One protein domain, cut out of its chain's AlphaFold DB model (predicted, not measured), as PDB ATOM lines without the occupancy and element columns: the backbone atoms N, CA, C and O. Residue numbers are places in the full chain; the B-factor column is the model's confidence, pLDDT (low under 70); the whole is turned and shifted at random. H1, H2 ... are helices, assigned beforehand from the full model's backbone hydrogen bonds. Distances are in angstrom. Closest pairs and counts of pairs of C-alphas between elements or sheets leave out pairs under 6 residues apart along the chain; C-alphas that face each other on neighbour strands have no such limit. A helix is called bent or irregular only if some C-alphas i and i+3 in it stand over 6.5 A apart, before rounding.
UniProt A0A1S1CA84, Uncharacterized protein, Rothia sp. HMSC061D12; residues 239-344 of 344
ATOM      1  N   TYR A 239     -58.433   5.955 -28.746       91.19
ATOM      2  CA  TYR A 239     -57.750   4.676 -28.557       91.19
ATOM      3  C   TYR A 239     -56.582   4.790 -27.569       91.19
ATOM      4  O   TYR A 239     -56.512   4.021 -26.612       91.19
ATOM      5  N   LEU A 240     -55.711   5.792 -27.735       90.56
ATOM      6  CA  LEU A 240     -54.620   6.061 -26.788       90.56
ATOM      7  C   LEU A 240     -55.149   6.363 -25.379       90.56
ATOM      8  O   LEU A 240     -54.563   5.935 -24.386       90.56
ATOM      9  N   LYS A 241     -56.282   7.064 -25.288       90.56
ATOM     10  CA  LYS A 241     -56.927   7.404 -24.020       90.56
ATOM     11  C   LYS A 241     -57.524   6.180 -23.320       90.56
ATOM     12  O   LYS A 241     -57.438   6.085 -22.102       90.56
ATOM     13  N   VAL A 242     -58.065   5.216 -24.065       89.25
ATOM     14  CA  VAL A 242     -58.487   3.922 -23.505       89.25
ATOM     15  C   VAL A 242     -57.271   3.125 -23.022       89.25
ATOM     16  O   VAL A 242     -57.295   2.610 -21.906       89.25
ATOM     17  N   LEU A 243     -56.187   3.078 -23.808       87.06
ATOM     18  CA  LEU A 243     -54.947   2.378 -23.441       87.06
ATOM     19  C   LEU A 243     -54.254   2.956 -22.203       87.06
ATOM     20  O   LEU A 243     -53.608   2.208 -21.473       87.06
ATOM     21  N   GLN A 244     -54.430   4.248 -21.915       86.94
ATOM     22  CA  GLN A 244     -53.979   4.852 -20.657       86.94
ATOM     23  C   GLN A 244     -54.506   4.088 -19.427       86.94
ATOM     24  O   GLN A 244     -53.822   4.022 -18.412       86.94
ATOM     25  N   GLY A 245     -55.702   3.493 -19.510       82.25
ATOM     26  CA  GLY A 245     -56.279   2.688 -18.430       82.25
ATOM     27  C   GLY A 245     -55.742   1.254 -18.328       82.25
ATOM     28  O   GLY A 245     -56.202   0.520 -17.457       82.25
ATOM     29  N   TYR A 246     -54.841   0.838 -19.223       80.12
ATOM     30  CA  TYR A 246     -54.267  -0.514 -19.276       80.12
ATOM     31  C   TYR A 246     -52.743  -0.526 -19.127       80.12
ATOM     32  O   TYR A 246     -52.197  -1.471 -18.568       80.12
ATOM     33  N   LEU A 247     -52.062   0.500 -19.637       82.81
ATOM     34  CA  LEU A 247     -50.605   0.567 -19.683       82.81
ATOM     35  C   LEU A 247     -50.026   1.311 -18.477       82.81
ATOM     36  O   LEU A 247     -50.614   2.269 -17.971       82.81
ATOM     37  N   SER A 248     -48.815   0.932 -18.069       84.62
ATOM     38  CA  SER A 248     -48.029   1.741 -17.137       84.62
ATOM     39  C   SER A 248     -47.645   3.088 -17.767       84.62
ATOM     40  O   SER A 248     -47.556   3.231 -18.989       84.62
ATOM     41  N   LYS A 249     -47.333   4.094 -16.936       85.38
ATOM     42  CA  LYS A 249     -46.888   5.417 -17.420       85.38
ATOM     43  C   LYS A 249     -45.689   5.326 -18.373       85.38
ATOM     44  O   LYS A 249     -45.629   6.059 -19.357       85.38
ATOM     45  N   LYS A 250     -44.745   4.416 -18.096       84.69
ATOM     46  CA  LYS A 250     -43.540   4.203 -18.912       84.69
ATOM     47  C   LYS A 250     -43.884   3.614 -20.283       84.69
ATOM     48  O   LYS A 250     -43.395   4.106 -21.296       84.69
ATOM     49  N   GLU A 251     -44.746   2.600 -20.324       84.25
ATOM     50  CA  GLU A 251     -45.208   1.990 -21.579       84.25
ATOM     51  C   GLU A 251     -46.009   2.981 -22.420       84.25
ATOM     52  O   GLU A 251     -45.772   3.105 -23.621       84.25
ATOM     53  N   LEU A 252     -46.893   3.754 -21.785       85.31
ATOM     54  CA  LEU A 252     -47.669   4.789 -22.459       85.31
ATOM     55  C   LEU A 252     -46.773   5.882 -23.049       85.31
ATOM     56  O   LEU A 252     -46.987   6.308 -24.181       85.31
ATOM     57  N   LYS A 253     -45.734   6.308 -22.322       86.19
ATOM     58  CA  LYS A 253     -44.746   7.272 -22.822       86.19
ATOM     59  C   LYS A 253     -44.007   6.742 -24.052       86.19
ATOM     60  O   LYS A 253     -43.898   7.453 -25.051       86.19
ATOM     61  N   ASN A 254     -43.544   5.493 -24.008       85.88
ATOM     62  CA  ASN A 254     -42.889   4.851 -25.149       85.88
ATOM     63  C   ASN A 254     -43.830   4.755 -26.358       85.88
ATOM     64  O   ASN A 254     -43.432   5.079 -27.479       85.88
ATOM     65  N   LEU A 255     -45.093   4.390 -26.123       86.31
ATOM     66  CA  LEU A 255     -46.120   4.339 -27.157       86.31
ATOM     67  C   LEU A 255     -46.365   5.723 -27.772       86.31
ATOM     68  O   LEU A 255     -46.380   5.852 -28.993       86.31
ATOM     69  N   LEU A 256     -46.505   6.777 -26.965       88.62
ATOM     70  CA  LEU A 256     -46.685   8.142 -27.471       88.62
ATOM     71  C   LEU A 256     -45.514   8.568 -28.365       88.62
ATOM     72  O   LEU A 256     -45.743   9.081 -29.462       88.62
ATOM     73  N   THR A 257     -44.274   8.294 -27.954       87.00
ATOM     74  CA  THR A 257     -43.078   8.548 -28.772       87.00
ATOM     75  C   THR A 257     -43.127   7.789 -30.096       87.00
ATOM     76  O   THR A 257     -42.889   8.380 -31.146       87.00
ATOM     77  N   MET A 258     -43.512   6.511 -30.073       85.81
ATOM     78  CA  MET A 258     -43.643   5.687 -31.276       85.81
ATOM     79  C   MET A 258     -44.721   6.210 -32.240       85.81
ATOM     80  O   MET A 258     -44.548   6.178 -33.460       85.81
ATOM     81  N   VAL A 259     -45.857   6.680 -31.720       87.62
ATOM     82  CA  VAL A 259     -46.973   7.159 -32.551       87.62
ATOM     83  C   VAL A 259     -46.687   8.558 -33.114       87.62
ATOM     84  O   VAL A 259     -47.225   8.907 -34.167       87.62
ATOM     85  N   ASN A 260     -45.813   9.341 -32.479       88.38
ATOM     86  CA  ASN A 260     -45.408  10.681 -32.911       88.38
ATOM     87  C   ASN A 260     -44.448  10.653 -34.117       88.38
ATOM     88  O   ASN A 260     -43.284  11.034 -34.026       88.38
ATOM     89  N   THR A 261     -44.948  10.227 -35.277       88.50
ATOM     90  CA  THR A 261     -44.205  10.245 -36.545       88.50
ATOM     91  C   THR A 261     -44.484  11.514 -37.349       88.50
ATOM     92  O   THR A 261     -45.549  12.120 -37.224       88.50
ATOM     93  N   TYR A 262     -43.558  11.889 -38.241       86.94
ATOM     94  CA  TYR A 262     -43.687  13.076 -39.099       86.94
ATOM     95  C   TYR A 262     -45.040  13.136 -39.832       86.94
ATOM     96  O   TYR A 262     -45.722  14.158 -39.799       86.94
ATOM     97  N   GLY A 263     -45.468  12.024 -40.440       84.31
ATOM     98  CA  GLY A 263     -46.737  11.958 -41.170       84.31
ATOM     99  C   GLY A 263     -47.973  12.086 -40.273       84.31
ATOM    100  O   GLY A 263     -48.919  12.790 -40.632       84.31
ATOM    101  N   ARG A 264     -47.968  11.451 -39.092       88.06
ATOM    102  CA  ARG A 264     -49.094  11.531 -38.143       88.06
ATOM    103  C   ARG A 264     -49.208  12.915 -37.523       88.06
ATOM    104  O   ARG A 264     -50.304  13.467 -37.508       88.06
ATOM    105  N   ASN A 265     -48.091  13.502 -37.098       90.69
ATOM    106  CA  ASN A 265     -48.073  14.850 -36.535       90.69
ATOM    107  C   ASN A 265     -48.574  15.874 -37.565       90.69
ATOM    108  O   ASN A 265     -49.464  16.662 -37.250       90.69
ATOM    109  N   ALA A 266     -48.115  15.783 -38.819       87.50
ATOM    110  CA  ALA A 266     -48.631  16.608 -39.911       87.50
ATOM    111  C   ALA A 266     -50.153  16.466 -40.074       87.50
ATOM    112  O   ALA A 266     -50.867  17.462 -40.174       87.50
ATOM    113  N   GLY A 267     -50.664  15.229 -40.072       86.88
ATOM    114  CA  GLY A 267     -52.097  14.956 -40.175       86.88
ATOM    115  C   GLY A 267     -52.908  15.566 -39.028       86.88
ATOM    116  O   GLY A 267     -53.942  16.182 -39.275       86.88
ATOM    117  N   ARG A 268     -52.420  15.457 -37.785       90.62
ATOM    118  CA  ARG A 268     -53.080  16.012 -36.589       90.62
ATOM    119  C   ARG A 268     -53.157  17.537 -36.629       90.62
ATOM    120  O   ARG A 268     -54.229  18.084 -36.373       90.62
ATOM    121  N   VAL A 269     -52.070  18.217 -37.019       88.75
ATOM    122  CA  VAL A 269     -52.080  19.680 -37.207       88.75
ATOM    123  C   VAL A 269     -53.132  20.072 -38.237       88.75
ATOM    124  O   VAL A 269     -53.942  20.957 -37.980       88.75
ATOM    125  N   ARG A 270     -53.187  19.387 -39.380       85.44
ATOM    126  CA  ARG A 270     -54.163  19.717 -40.427       85.44
ATOM    127  C   ARG A 270     -55.605  19.488 -39.967       85.44
ATOM    128  O   ARG A 270     -56.453  20.345 -40.184       85.44
ATOM    129  N   VAL A 271     -55.894  18.384 -39.274       86.56
ATOM    130  CA  VAL A 271     -57.250  18.116 -38.758       86.56
ATOM    131  C   VAL A 271     -57.712  19.173 -37.756       86.56
ATOM    132  O   VAL A 271     -58.880  19.553 -37.784       86.56
ATOM    133  N   SER A 272     -56.803  19.707 -36.935       86.19
ATOM    134  CA  SER A 272     -57.123  20.755 -35.953       86.19
ATOM    135  C   SER A 272     -57.633  22.072 -36.564       86.19
ATOM    136  O   SER A 272     -58.129  22.940 -35.852       86.19
ATOM    137  N   ILE A 273     -57.537  22.240 -37.887       80.56
ATOM    138  CA  ILE A 273     -58.112  23.384 -38.611       80.56
ATOM    139  C   ILE A 273     -59.638  23.311 -38.612       80.56
ATOM    140  O   ILE A 273     -60.307  24.339 -38.523       80.56
ATOM    141  N   TRP A 274     -60.174  22.094 -38.713       79.50
ATOM    142  CA  TRP A 274     -61.604  21.826 -38.853       79.50
ATOM    143  C   TRP A 274     -62.303  21.607 -37.512       79.50
ATOM    144  O   TRP A 274     -63.522  21.742 -37.425       79.50
ATOM    145  N   ASP A 275     -61.543  21.252 -36.477       80.69
ATOM    146  CA  ASP A 275     -62.060  20.836 -35.179       80.69
ATOM    147  C   ASP A 275     -61.356  21.592 -34.048       80.69
ATOM    148  O   ASP A 275     -60.195  21.324 -33.724       80.69
ATOM    149  N   ARG A 276     -62.066  22.568 -33.471       77.56
ATOM    150  CA  ARG A 276     -61.537  23.387 -32.377       77.56
ATOM    151  C   ARG A 276     -61.363  22.561 -31.104       77.56
ATOM    152  O   ARG A 276     -60.354  22.738 -30.432       77.56
ATOM    153  N   ASP A 277     -62.268  21.637 -30.819       83.06
ATOM    154  CA  ASP A 277     -62.214  20.833 -29.596       83.06
ATOM    155  C   ASP A 277     -61.054  19.831 -29.695       83.06
ATOM    156  O   ASP A 277     -60.247  19.695 -28.778       83.06
ATOM    157  N   TYR A 278     -60.861  19.220 -30.872       85.44
ATOM    158  CA  TYR A 278     -59.693  18.369 -31.128       85.44
ATOM    159  C   TYR A 278     -58.360  19.129 -31.023       85.44
ATOM    160  O   TYR A 278     -57.339  18.544 -30.653       85.44
ATOM    161  N   SER A 279     -58.346  20.430 -31.343       84.94
ATOM    162  CA  SER A 279     -57.137  21.261 -31.260       84.94
ATOM    163  C   SER A 279     -56.578  21.348 -29.836       84.94
ATOM    164  O   SER A 279     -55.375  21.526 -29.653       84.94
ATOM    165  N   GLU A 280     -57.419  21.153 -28.818       87.75
ATOM    166  CA  GLU A 280     -56.993  21.162 -27.421       87.75
ATOM    167  C   GLU A 280     -56.085  19.976 -27.094       87.75
ATOM    168  O   GLU A 280     -55.230  20.090 -26.210       87.75
ATOM    169  N   TYR A 281     -56.201  18.876 -27.849       89.69
ATOM    170  CA  TYR A 281     -55.456  17.649 -27.593       89.69
ATOM    171  C   TYR A 281     -54.030  17.646 -28.148       89.69
ATOM    172  O   TYR A 281     -53.206  16.809 -27.766       89.69
ATOM    173  N   VAL A 282     -53.733  18.567 -29.061       91.44
ATOM    174  CA  VAL A 282     -52.526  18.558 -29.889       91.44
ATOM    175  C   VAL A 282     -51.681  19.798 -29.591       91.44
ATOM    176  O   VAL A 282     -52.204  20.884 -29.353       91.44
ATOM    177  N   CYS A 283     -50.359  19.652 -29.603       90.12
ATOM    178  CA  CYS A 283     -49.426  20.772 -29.545       90.12
ATOM    179  C   CYS A 283     -49.514  21.567 -30.853       90.12
ATOM    180  O   CYS A 283     -49.205  21.047 -31.929       90.12
ATOM    181  N   LEU A 284     -49.939  22.823 -30.775       87.81
ATOM    182  CA  LEU A 284     -50.146  23.709 -31.921       87.81
ATOM    183  C   LEU A 284     -49.455  25.051 -31.652       87.81
ATOM    184  O   LEU A 284     -49.211  25.365 -30.489       87.81
ATOM    185  N   PRO A 285     -49.130  25.837 -32.693       83.75
ATOM    186  CA  PRO A 285     -48.578  27.176 -32.505       83.75
ATOM    187  C   PRO A 285     -49.509  28.067 -31.672       83.75
ATOM    188  O   PRO A 285     -50.727  27.970 -31.802       83.75
ATOM    189  N   ASP A 286     -48.964  28.992 -30.882       77.50
ATOM    190  CA  ASP A 286     -49.761  29.831 -29.964       77.50
ATOM    191  C   ASP A 286     -50.851  30.649 -30.674       77.50
ATOM    192  O   ASP A 286     -51.952  30.859 -30.161       77.50
ATOM    193  N   TYR A 287     -50.588  31.059 -31.917       74.69
ATOM    194  CA  TYR A 287     -51.545  31.804 -32.731       74.69
ATOM    195  C   TYR A 287     -52.678  30.939 -33.312       74.69
ATOM    196  O   TYR A 287     -53.626  31.468 -33.893       74.69
ATOM    197  N   TRP A 288     -52.625  29.612 -33.167       75.06
ATOM    198  CA  TRP A 288     -53.561  28.686 -33.808       75.06
ATOM    199  C   TRP A 288     -54.996  28.813 -33.285       75.06
ATOM    200  O   TRP A 288     -55.951  28.621 -34.039       75.06
ATOM    201  N   ASN A 289     -55.166  29.196 -32.018       65.62
ATOM    202  CA  ASN A 289     -56.478  29.331 -31.374       65.62
ATOM    203  C   ASN A 289     -56.963  30.781 -31.245       65.62
ATOM    204  O   ASN A 289     -58.038  31.026 -30.696       65.62
ATOM    205  N   ILE A 290     -56.230  31.746 -31.810       68.00
ATOM    206  CA  ILE A 290     -56.669  33.142 -31.847       68.00
ATOM    207  C   ILE A 290     -57.938  33.245 -32.705       68.00
ATOM    208  O   ILE A 290     -57.946  32.887 -33.883       68.00
ATOM    209  N   LYS A 291     -59.016  33.780 -32.113       56.34
ATOM    210  CA  LYS A 291     -60.363  33.901 -32.711       56.34
ATOM    211  C   LYS A 291     -60.377  34.607 -34.080       56.34
ATOM    212  O   LYS A 291     -61.263  34.338 -34.884       56.34
ATOM    213  N   TYR A 292     -59.398  35.478 -34.328       52.22
ATOM    214  CA  TYR A 292     -59.257  36.296 -35.536       52.22
ATOM    215  C   TYR A 292     -58.273  35.740 -36.574       52.22
ATOM    216  O   TYR A 292     -58.196  36.278 -37.676       52.22
ATOM    217  N   VAL A 293     -57.533  34.666 -36.264       55.28
ATOM    218  CA  VAL A 293     -56.740  33.967 -37.282       55.28
ATOM    219  C   VAL A 293     -57.729  33.232 -38.176       55.28
ATOM    220  O   VAL A 293     -58.290  32.194 -37.812       55.28
ATOM    221  N   SER A 294     -58.003  33.851 -39.324       58.66
ATOM    222  CA  SER A 294     -59.007  33.394 -40.273       58.66
ATOM    223  C   SER A 294     -58.694  31.975 -40.746       58.66
ATOM    224  O   SER A 294     -57.533  31.559 -40.815       58.66
ATOM    225  N   LEU A 295     -59.744  31.231 -41.108       62.59
ATOM    226  CA  LEU A 295     -59.625  29.918 -41.748       62.59
ATOM    227  C   LEU A 295     -58.596  29.953 -42.893       62.59
ATOM    228  O   LEU A 295     -57.824  29.016 -43.039       62.59
ATOM    229  N   LEU A 296     -58.513  31.076 -43.614       59.03
ATOM    230  CA  LEU A 296     -57.544  31.317 -44.682       59.03
ATOM    231  C   LEU A 296     -56.087  31.232 -44.210       59.03
ATOM    232  O   LEU A 296     -55.302  30.529 -44.835       59.03
ATOM    233  N   ILE A 297     -55.712  31.885 -43.104       64.94
ATOM    234  CA  ILE A 297     -54.335  31.821 -42.586       64.94
ATOM    235  C   ILE A 297     -54.004  30.394 -42.140       64.94
ATOM    236  O   ILE A 297     -52.934  29.877 -42.456       64.94
ATOM    237  N   LYS A 298     -54.946  29.712 -41.475       69.69
ATOM    238  CA  LYS A 298     -54.768  28.303 -41.096       69.69
ATOM    239  C   LYS A 298     -54.593  27.415 -42.324       69.69
ATOM    240  O   LYS A 298     -53.698  26.578 -42.334       69.69
ATOM    241  N   SER A 299     -55.391  27.627 -43.371       65.75
ATOM    242  CA  SER A 299     -55.280  26.914 -44.645       65.75
ATOM    243  C   SER A 299     -53.954  27.183 -45.353       65.75
ATOM    244  O   SER A 299     -53.373  26.246 -45.888       65.75
ATOM    245  N   LEU A 300     -53.429  28.413 -45.311       67.00
ATOM    246  CA  LEU A 300     -52.110  28.742 -45.864       67.00
ATOM    247  C   LEU A 300     -50.984  28.014 -45.121       67.00
ATOM    248  O   LEU A 300     -50.080  27.459 -45.742       67.00
ATOM    249  N   ILE A 301     -51.062  27.952 -43.792       68.75
ATOM    250  CA  ILE A 301     -50.076  27.228 -42.984       68.75
ATOM    251  C   ILE A 301     -50.206  25.713 -43.193       68.75
ATOM    252  O   ILE A 301     -49.202  25.011 -43.287       68.75
ATOM    253  N   ALA A 302     -51.424  25.202 -43.351       63.62
ATOM    254  CA  ALA A 302     -51.680  23.799 -43.675       63.62
ATOM    255  C   ALA A 302     -51.175  23.387 -45.059       63.62
ATOM    256  O   ALA A 302     -50.802  22.231 -45.258       63.62
ATOM    257  N   ALA A 303     -51.215  24.330 -46.005       66.06
ATOM    258  CA  ALA A 303     -50.699  24.175 -47.356       66.06
ATOM    259  C   ALA A 303     -49.174  24.160 -47.393       66.06
ATOM    260  O   ALA A 303     -48.582  23.566 -48.294       66.06
ATOM    261  N   SER A 304     -48.542  24.826 -46.422       72.94
ATOM    262  CA  SER A 304     -47.095  24.805 -46.305       72.94
ATOM    263  C   SER A 304     -46.613  23.375 -46.036       72.94
ATOM    264  O   SER A 304     -47.245  22.616 -45.287       72.94
ATOM    265  N   PRO A 305     -45.485  22.967 -46.636       78.81
ATOM    266  CA  PRO A 305     -44.865  21.704 -46.294       78.81
ATOM    267  C   PRO A 305     -44.620  21.606 -44.785       78.81
ATOM    268  O   PRO A 305     -44.093  22.527 -44.167       78.81
ATOM    269  N   TYR A 306     -44.952  20.463 -44.187       83.81
ATOM    270  CA  TYR A 306     -44.903  20.299 -42.730       83.81
ATOM    271  C   TYR A 306     -43.508  20.557 -42.117       83.81
ATOM    272  O   TYR A 306     -43.411  20.995 -40.974       83.81
ATOM    273  N   TRP A 307     -42.425  20.391 -42.886       84.06
ATOM    274  CA  TRP A 307     -41.064  20.726 -42.452       84.06
ATOM    275  C   TRP A 307     -40.891  22.204 -42.079       84.06
ATOM    276  O   TRP A 307     -40.059  22.511 -41.229       84.06
ATOM    277  N   VAL A 308     -41.697  23.107 -42.648       84.94
ATOM    278  CA  VAL A 308     -41.714  24.530 -42.279       84.94
ATOM    279  C   VAL A 308     -42.161  24.683 -40.824       84.94
ATOM    280  O   VAL A 308     -41.504  25.360 -40.037       84.94
ATOM    281  N   LEU A 309     -43.219  23.976 -40.417       84.75
ATOM    282  CA  LEU A 309     -43.662  23.941 -39.020       84.75
ATOM    283  C   LEU A 309     -42.652  23.236 -38.109       84.75
ATOM    284  O   LEU A 309     -42.456  23.646 -36.962       84.75
ATOM    285  N   CYS A 310     -41.968  22.205 -38.607       87.88
ATOM    286  CA  CYS A 310     -40.881  21.563 -37.870       87.88
ATOM    287  C   CYS A 310     -39.694  22.509 -37.611       87.88
ATOM    288  O   CYS A 310     -39.118  22.475 -36.525       87.88
ATOM    289  N   LEU A 311     -39.352  23.381 -38.565       86.88
ATOM    290  CA  LEU A 311     -38.343  24.422 -38.365       86.88
ATOM    291  C   LEU A 311     -38.780  25.413 -37.292       86.88
ATOM    292  O   LEU A 311     -38.029  25.648 -36.350       86.88
ATOM    293  N   PHE A 312     -39.997  25.953 -37.398       84.88
ATOM    294  CA  PHE A 312     -40.514  26.897 -36.404       84.88
ATOM    295  C   PHE A 312     -40.552  26.285 -35.003       84.88
ATOM    296  O   PHE A 312     -40.145  26.934 -34.044       84.88
ATOM    297  N   SER A 313     -40.977  25.023 -34.877       87.06
ATOM    298  CA  SER A 313     -40.936  24.333 -33.581       87.06
ATOM    299  C   SER A 313     -39.519  24.166 -33.042       87.06
ATOM    300  O   SER A 313     -39.314  24.381 -31.851       87.06
ATOM    301  N   LYS A 314     -38.529  23.875 -33.893       88.88
ATOM    302  CA  LYS A 314     -37.128  23.807 -33.461       88.88
ATOM    303  C   LYS A 314     -36.613  25.156 -32.956       88.88
ATOM    304  O   LYS A 314     -35.898  25.183 -31.963       88.88
ATOM    305  N   PHE A 315     -36.978  26.260 -33.607       86.56
ATOM    306  CA  PHE A 315     -36.570  27.601 -33.177       86.56
ATOM    307  C   PHE A 315     -37.238  28.046 -31.870       86.56
ATOM    308  O   PHE A 315     -36.574  28.647 -31.034       86.56
ATOM    309  N   ILE A 316     -38.529  27.758 -31.689       86.06
ATOM    310  CA  ILE A 316     -39.313  28.251 -30.544       86.06
ATOM    311  C   ILE A 316     -39.195  27.323 -29.329       86.06
ATOM    312  O   ILE A 316     -39.038  27.785 -28.204       86.06
ATOM    313  N   HIS A 317     -39.264  26.009 -29.549       85.38
ATOM    314  CA  HIS A 317     -39.335  24.999 -28.489       85.38
ATOM    315  C   HIS A 317     -38.064  24.146 -28.375       85.38
ATOM    316  O   HIS A 317     -38.016  23.233 -27.557       85.38
ATOM    317  N   GLY A 318     -37.051  24.384 -29.214       86.12
ATOM    318  CA  GLY A 318     -35.821  23.583 -29.238       86.12
ATOM    319  C   GLY A 318     -35.996  22.172 -29.811       86.12
ATOM    320  O   GLY A 318     -35.024  21.428 -29.913       86.12
ATOM    321  N   GLU A 319     -37.210  21.794 -30.221       86.31
ATOM    322  CA  GLU A 319     -37.542  20.437 -30.645       86.31
ATOM    323  C   GLU A 319     -38.116  20.399 -32.067       86.31
ATOM    324  O   GLU A 319     -39.105  21.056 -32.393       86.31
ATOM    325  N   TRP A 320     -37.517  19.566 -32.923       83.81
ATOM    326  CA  TRP A 320     -38.016  19.337 -34.275       83.81
ATOM    327  C   TRP A 320     -39.313  18.524 -34.257       83.81
ATOM    328  O   TRP A 320     -39.344  17.391 -33.779       83.81
ATOM    329  N   GLY A 321     -40.381  19.077 -34.835       82.69
ATOM    330  CA  GLY A 321     -41.662  18.375 -34.940       82.69
ATOM    331  C   GLY A 321     -42.429  18.296 -33.617       82.69
ATOM    332  O   GLY A 321     -43.184  17.343 -33.417       82.69
ATOM    333  N   TYR A 322     -42.231  19.285 -32.734       88.75
ATOM    334  CA  TYR A 322     -43.033  19.489 -31.520       88.75
ATOM    335  C   TYR A 322     -44.526  19.657 -31.844       88.75
ATOM    336  O   TYR A 322     -45.385  19.039 -31.212       88.75
ATOM    337  N   TYR A 323     -44.838  20.460 -32.867       89.69
ATOM    338  CA  TYR A 323     -46.215  20.645 -33.319       89.69
ATOM    339  C   TYR A 323     -46.809  19.322 -33.820       89.69
ATOM    340  O   TYR A 323     -46.101  18.453 -34.315       89.69
ATOM    341  N   GLY A 324     -48.112  19.119 -33.646       89.38
ATOM    342  CA  GLY A 324     -48.794  17.886 -34.046       89.38
ATOM    343  C   GLY A 324     -48.634  16.700 -33.090       89.38
ATOM    344  O   GLY A 324     -49.336  15.703 -33.254       89.38
ATOM    345  N   LYS A 325     -47.765  16.766 -32.077       93.00
ATOM    346  CA  LYS A 325     -47.753  15.767 -30.997       93.00
ATOM    347  C   LYS A 325     -48.995  15.922 -30.124       93.00
ATOM    348  O   LYS A 325     -49.504  17.028 -29.978       93.00
ATOM    349  N   TYR A 326     -49.476  14.839 -29.520       91.94
ATOM    350  CA  TYR A 326     -50.464  14.994 -28.453       91.94
ATOM    351  C   TYR A 326     -49.813  15.583 -27.202       91.94
ATOM    352  O   TYR A 326     -48.661  15.257 -26.901       91.94
ATOM    353  N   LYS A 327     -50.557  16.404 -26.456       90.44
ATOM    354  CA  LYS A 327     -50.064  16.959 -25.191       90.44
ATOM    355  C   LYS A 327     -49.921  15.833 -24.152       90.44
ATOM    356  O   LYS A 327     -50.917  15.162 -23.864       90.44
ATOM    357  N   PRO A 328     -48.727  15.619 -23.570       84.25
ATOM    358  CA  PRO A 328     -48.491  14.545 -22.598       84.25
ATOM    359  C   PRO A 328     -49.385  14.633 -21.348       84.25
ATOM    360  O   PRO A 328     -49.834  13.613 -20.820       84.25
ATOM    361  N   GLU A 329     -49.721  15.859 -20.941       87.19
ATOM    362  CA  GLU A 329     -50.581  16.190 -19.796       87.19
ATOM    363  C   GLU A 329     -51.945  15.491 -19.855       87.19
ATOM    364  O   GLU A 329     -52.451  15.003 -18.845       87.19
ATOM    365  N   ILE A 330     -52.513  15.344 -21.055       87.38
ATOM    366  CA  ILE A 330     -53.822  14.707 -21.260       87.38
ATOM    367  C   ILE A 330     -53.778  13.220 -20.905       87.38
ATOM    368  O   ILE A 330     -54.793  12.625 -20.533       87.38
ATOM    369  N   PHE A 331     -52.596  12.616 -20.987       86.38
ATOM    370  CA  PHE A 331     -52.342  11.224 -20.646       86.38
ATOM    371  C   PHE A 331     -51.742  11.058 -19.243       86.38
ATOM    372  O   PHE A 331     -51.392   9.942 -18.862       86.38
ATOM    373  N   GLY A 332     -51.632  12.133 -18.453       81.00
ATOM    374  CA  GLY A 332     -51.030  12.081 -17.116       81.00
ATOM    375  C   GLY A 332     -49.557  11.649 -17.127       81.00
ATOM    376  O   GLY A 332     -49.068  11.093 -16.138       81.00
ATOM    377  N   VAL A 333     -48.878  11.862 -18.258       77.81
ATOM    378  CA  VAL A 333     -47.439  11.657 -18.437       77.81
ATOM    379  C   VAL A 333     -46.826  13.051 -18.421       77.81
ATOM    380  O   VAL A 333     -46.921  13.769 -19.410       77.81
ATOM    381  N   ASP A 334     -46.279  13.484 -17.288       67.31
ATOM    382  CA  ASP A 334     -45.691  14.820 -17.196       67.31
ATOM    383  C   ASP A 334     -44.301  14.821 -17.854       67.31
ATOM    384  O   ASP A 334     -43.495  13.915 -17.636       67.31
ATOM    385  N   ALA A 335     -44.000  15.838 -18.664       53.78
ATOM    386  CA  ALA A 335     -42.662  16.015 -19.237       53.78
ATOM    387  C   ALA A 335     -41.628  16.384 -18.152       53.78
ATOM    388  O   ALA A 335     -40.428  16.195 -18.342       53.78
ATOM    389  N   LYS A 336     -42.090  16.890 -16.999       49.12
ATOM    390  CA  LYS A 336     -41.240  17.299 -15.870       49.12
ATOM    391  C   LYS A 336     -40.713  16.147 -15.012       49.12
ATOM    392  O   LYS A 336     -39.787  16.377 -14.233       49.12
ATOM    393  N   ASP A 337     -41.240  14.931 -15.154       44.88
ATOM    394  CA  ASP A 337     -40.761  13.772 -14.383       44.88
ATOM    395  C   ASP A 337     -39.326  13.353 -14.778       44.88
ATOM    396  O   ASP A 337     -38.603  12.778 -13.963       44.88
ATOM    397  N   ASP A 338     -38.859  13.727 -15.975       44.03
ATOM    398  CA  ASP A 338     -37.497  13.426 -16.444       44.03
ATOM    399  C   ASP A 338     -36.417  14.308 -15.793       44.03
ATOM    400  O   ASP A 338     -35.271  13.882 -15.660       44.03
ATOM    401  N   LEU A 339     -36.760  15.514 -15.321       37.44
ATOM    402  CA  LEU A 339     -35.795  16.407 -14.661       37.44
ATOM    403  C   LEU A 339     -35.488  15.997 -13.215       37.44
ATOM    404  O   LEU A 339     -34.487  16.440 -12.659       37.44
ATOM    405  N   LYS A 340     -36.317  15.142 -12.603       34.94
ATOM    406  CA  LYS A 340     -36.072  14.619 -11.249       34.94
ATOM    407  C   LYS A 340     -35.359  13.268 -11.235       34.94
ATOM    408  O   LYS A 340     -34.768  12.927 -10.219       34.94
ATOM    409  N   GLN A 341     -35.388  12.510 -12.333       37.69
ATOM    410  CA  GLN A 341     -34.740  11.193 -12.408       37.69
ATOM    411  C   GLN A 341     -33.300  11.240 -12.946       37.69
ATOM    412  O   GLN A 341     -32.587  10.252 -12.828       37.69
ATOM    413  N   GLY A 342     -32.853  12.380 -13.488       36.59
ATOM    414  CA  GLY A 342     -31.458  12.616 -13.895       36.59
ATOM    415  C   GLY A 342     -30.577  13.289 -12.834       36.59
ATOM    416  O   GLY A 342     -29.469  13.707 -13.155       36.59
ATOM    417  N   ALA A 343     -31.073  13.441 -11.603       34.22
ATOM    418  CA  ALA A 343     -30.362  14.069 -10.492       34.22
ATOM    419  C   ALA A 343     -30.358  13.152  -9.257       34.22
ATOM    420  O   ALA A 343     -30.894  13.518  -8.213       34.22
ATOM    421  N   ILE A 344     -29.790  11.950  -9.405       33.06
ATOM    422  CA  ILE A 344     -29.233  11.143  -8.306       33.06
ATOM    423  C   ILE A 344     -27.922  10.540  -8.795       33.06
ATOM    424  O   ILE A 344     -27.946   9.934  -9.892       33.06
TER     425      ILE A 344
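This is residues 239 to 344 of the 344 residues of an uncharacterized protein of Rothia sp. HMSC061D12 (UniProt A0A1S1CA84). Short helices gather in two groups along an elongated body, H3 to H7 making the larger group and H1, H2 and H8 the smaller, while residues 336 to 344, of which 336 to 341 belong to H9, stick out as a tail. The chain passes from H2 into H3 by residues 260 and 261 and returns from H7 to H8 by residues 318 to 327. The printed part has 106 residues with nine named helices, H1 to H9 in order, and no named strand; its class is all helix. It is compact, with a radius of gyration of the C-alphas of 14.9 A, and spans 47 by 30 by 24 A.

H1 is residues 239 to 243 and begins at C-alpha 239 (-57.750, 4.676, -28.557). H2, residues 249 to 259, is 15.2 A long from first to last C-alpha, and H3, residues 262 to 271, is 14.5 A. H4 is residues 276 to 279. H5, residues 286 to 289, is irregular, but only just, with C-alphas 286 and 289 6.9 A apart. H6, residues 295 to 303, is 12.0 A long, and H7, residues 306 to 317, is the longest at 16.0 A, ending at C-alpha 317 (-39.335, 24.999, -28.489). H8 is residues 328 to 331. H9, residues 335 to 341, is 11.5 A long and ends at C-alpha 341 (-34.740, 11.193, -12.408).

No two named helices touch. H1 is close to but not clearly touching H2, the closest C-alphas being those of Leu 243 and Leu 252, 7.7 A apart. H1 stands likewise to H8, with C-alphas 241 and 331 closest at 6.9 A. H2 and H8 are near each other, with 7 pairs of C-alphas within 10 A. H2 and H3 meet only through their link. H3 is close to but not clearly touching H6, C-alphas 270 and 302 being closest at 5.8 A, at a shallow tilt of 15 degrees, opposite ways. H3 stands likewise close to H7, about perpendicular at 88 degrees, with C-alphas 266 and 306 closest at 6.0 A. H4 is close to but not clearly touching H5, with C-alphas 276 and 289 closest at 7.9 A. H7 and H9 are apart. In H1, H2, H3, H6 and H7 every O i to N i+4 pair is within hydrogen-bond range; in H9 0 of 3 are, and 1 of 4 O i to N i+3 pairs.

The two C-alphas farthest apart, those of Leu 296 and Ile 344, are 50.3 A apart. The printed part has no cut and no long link, and it ends at the chain's last residue. The mean pLDDT of the printed part is 78.0; residues 289 to 303 and 334 to 344 are under 70.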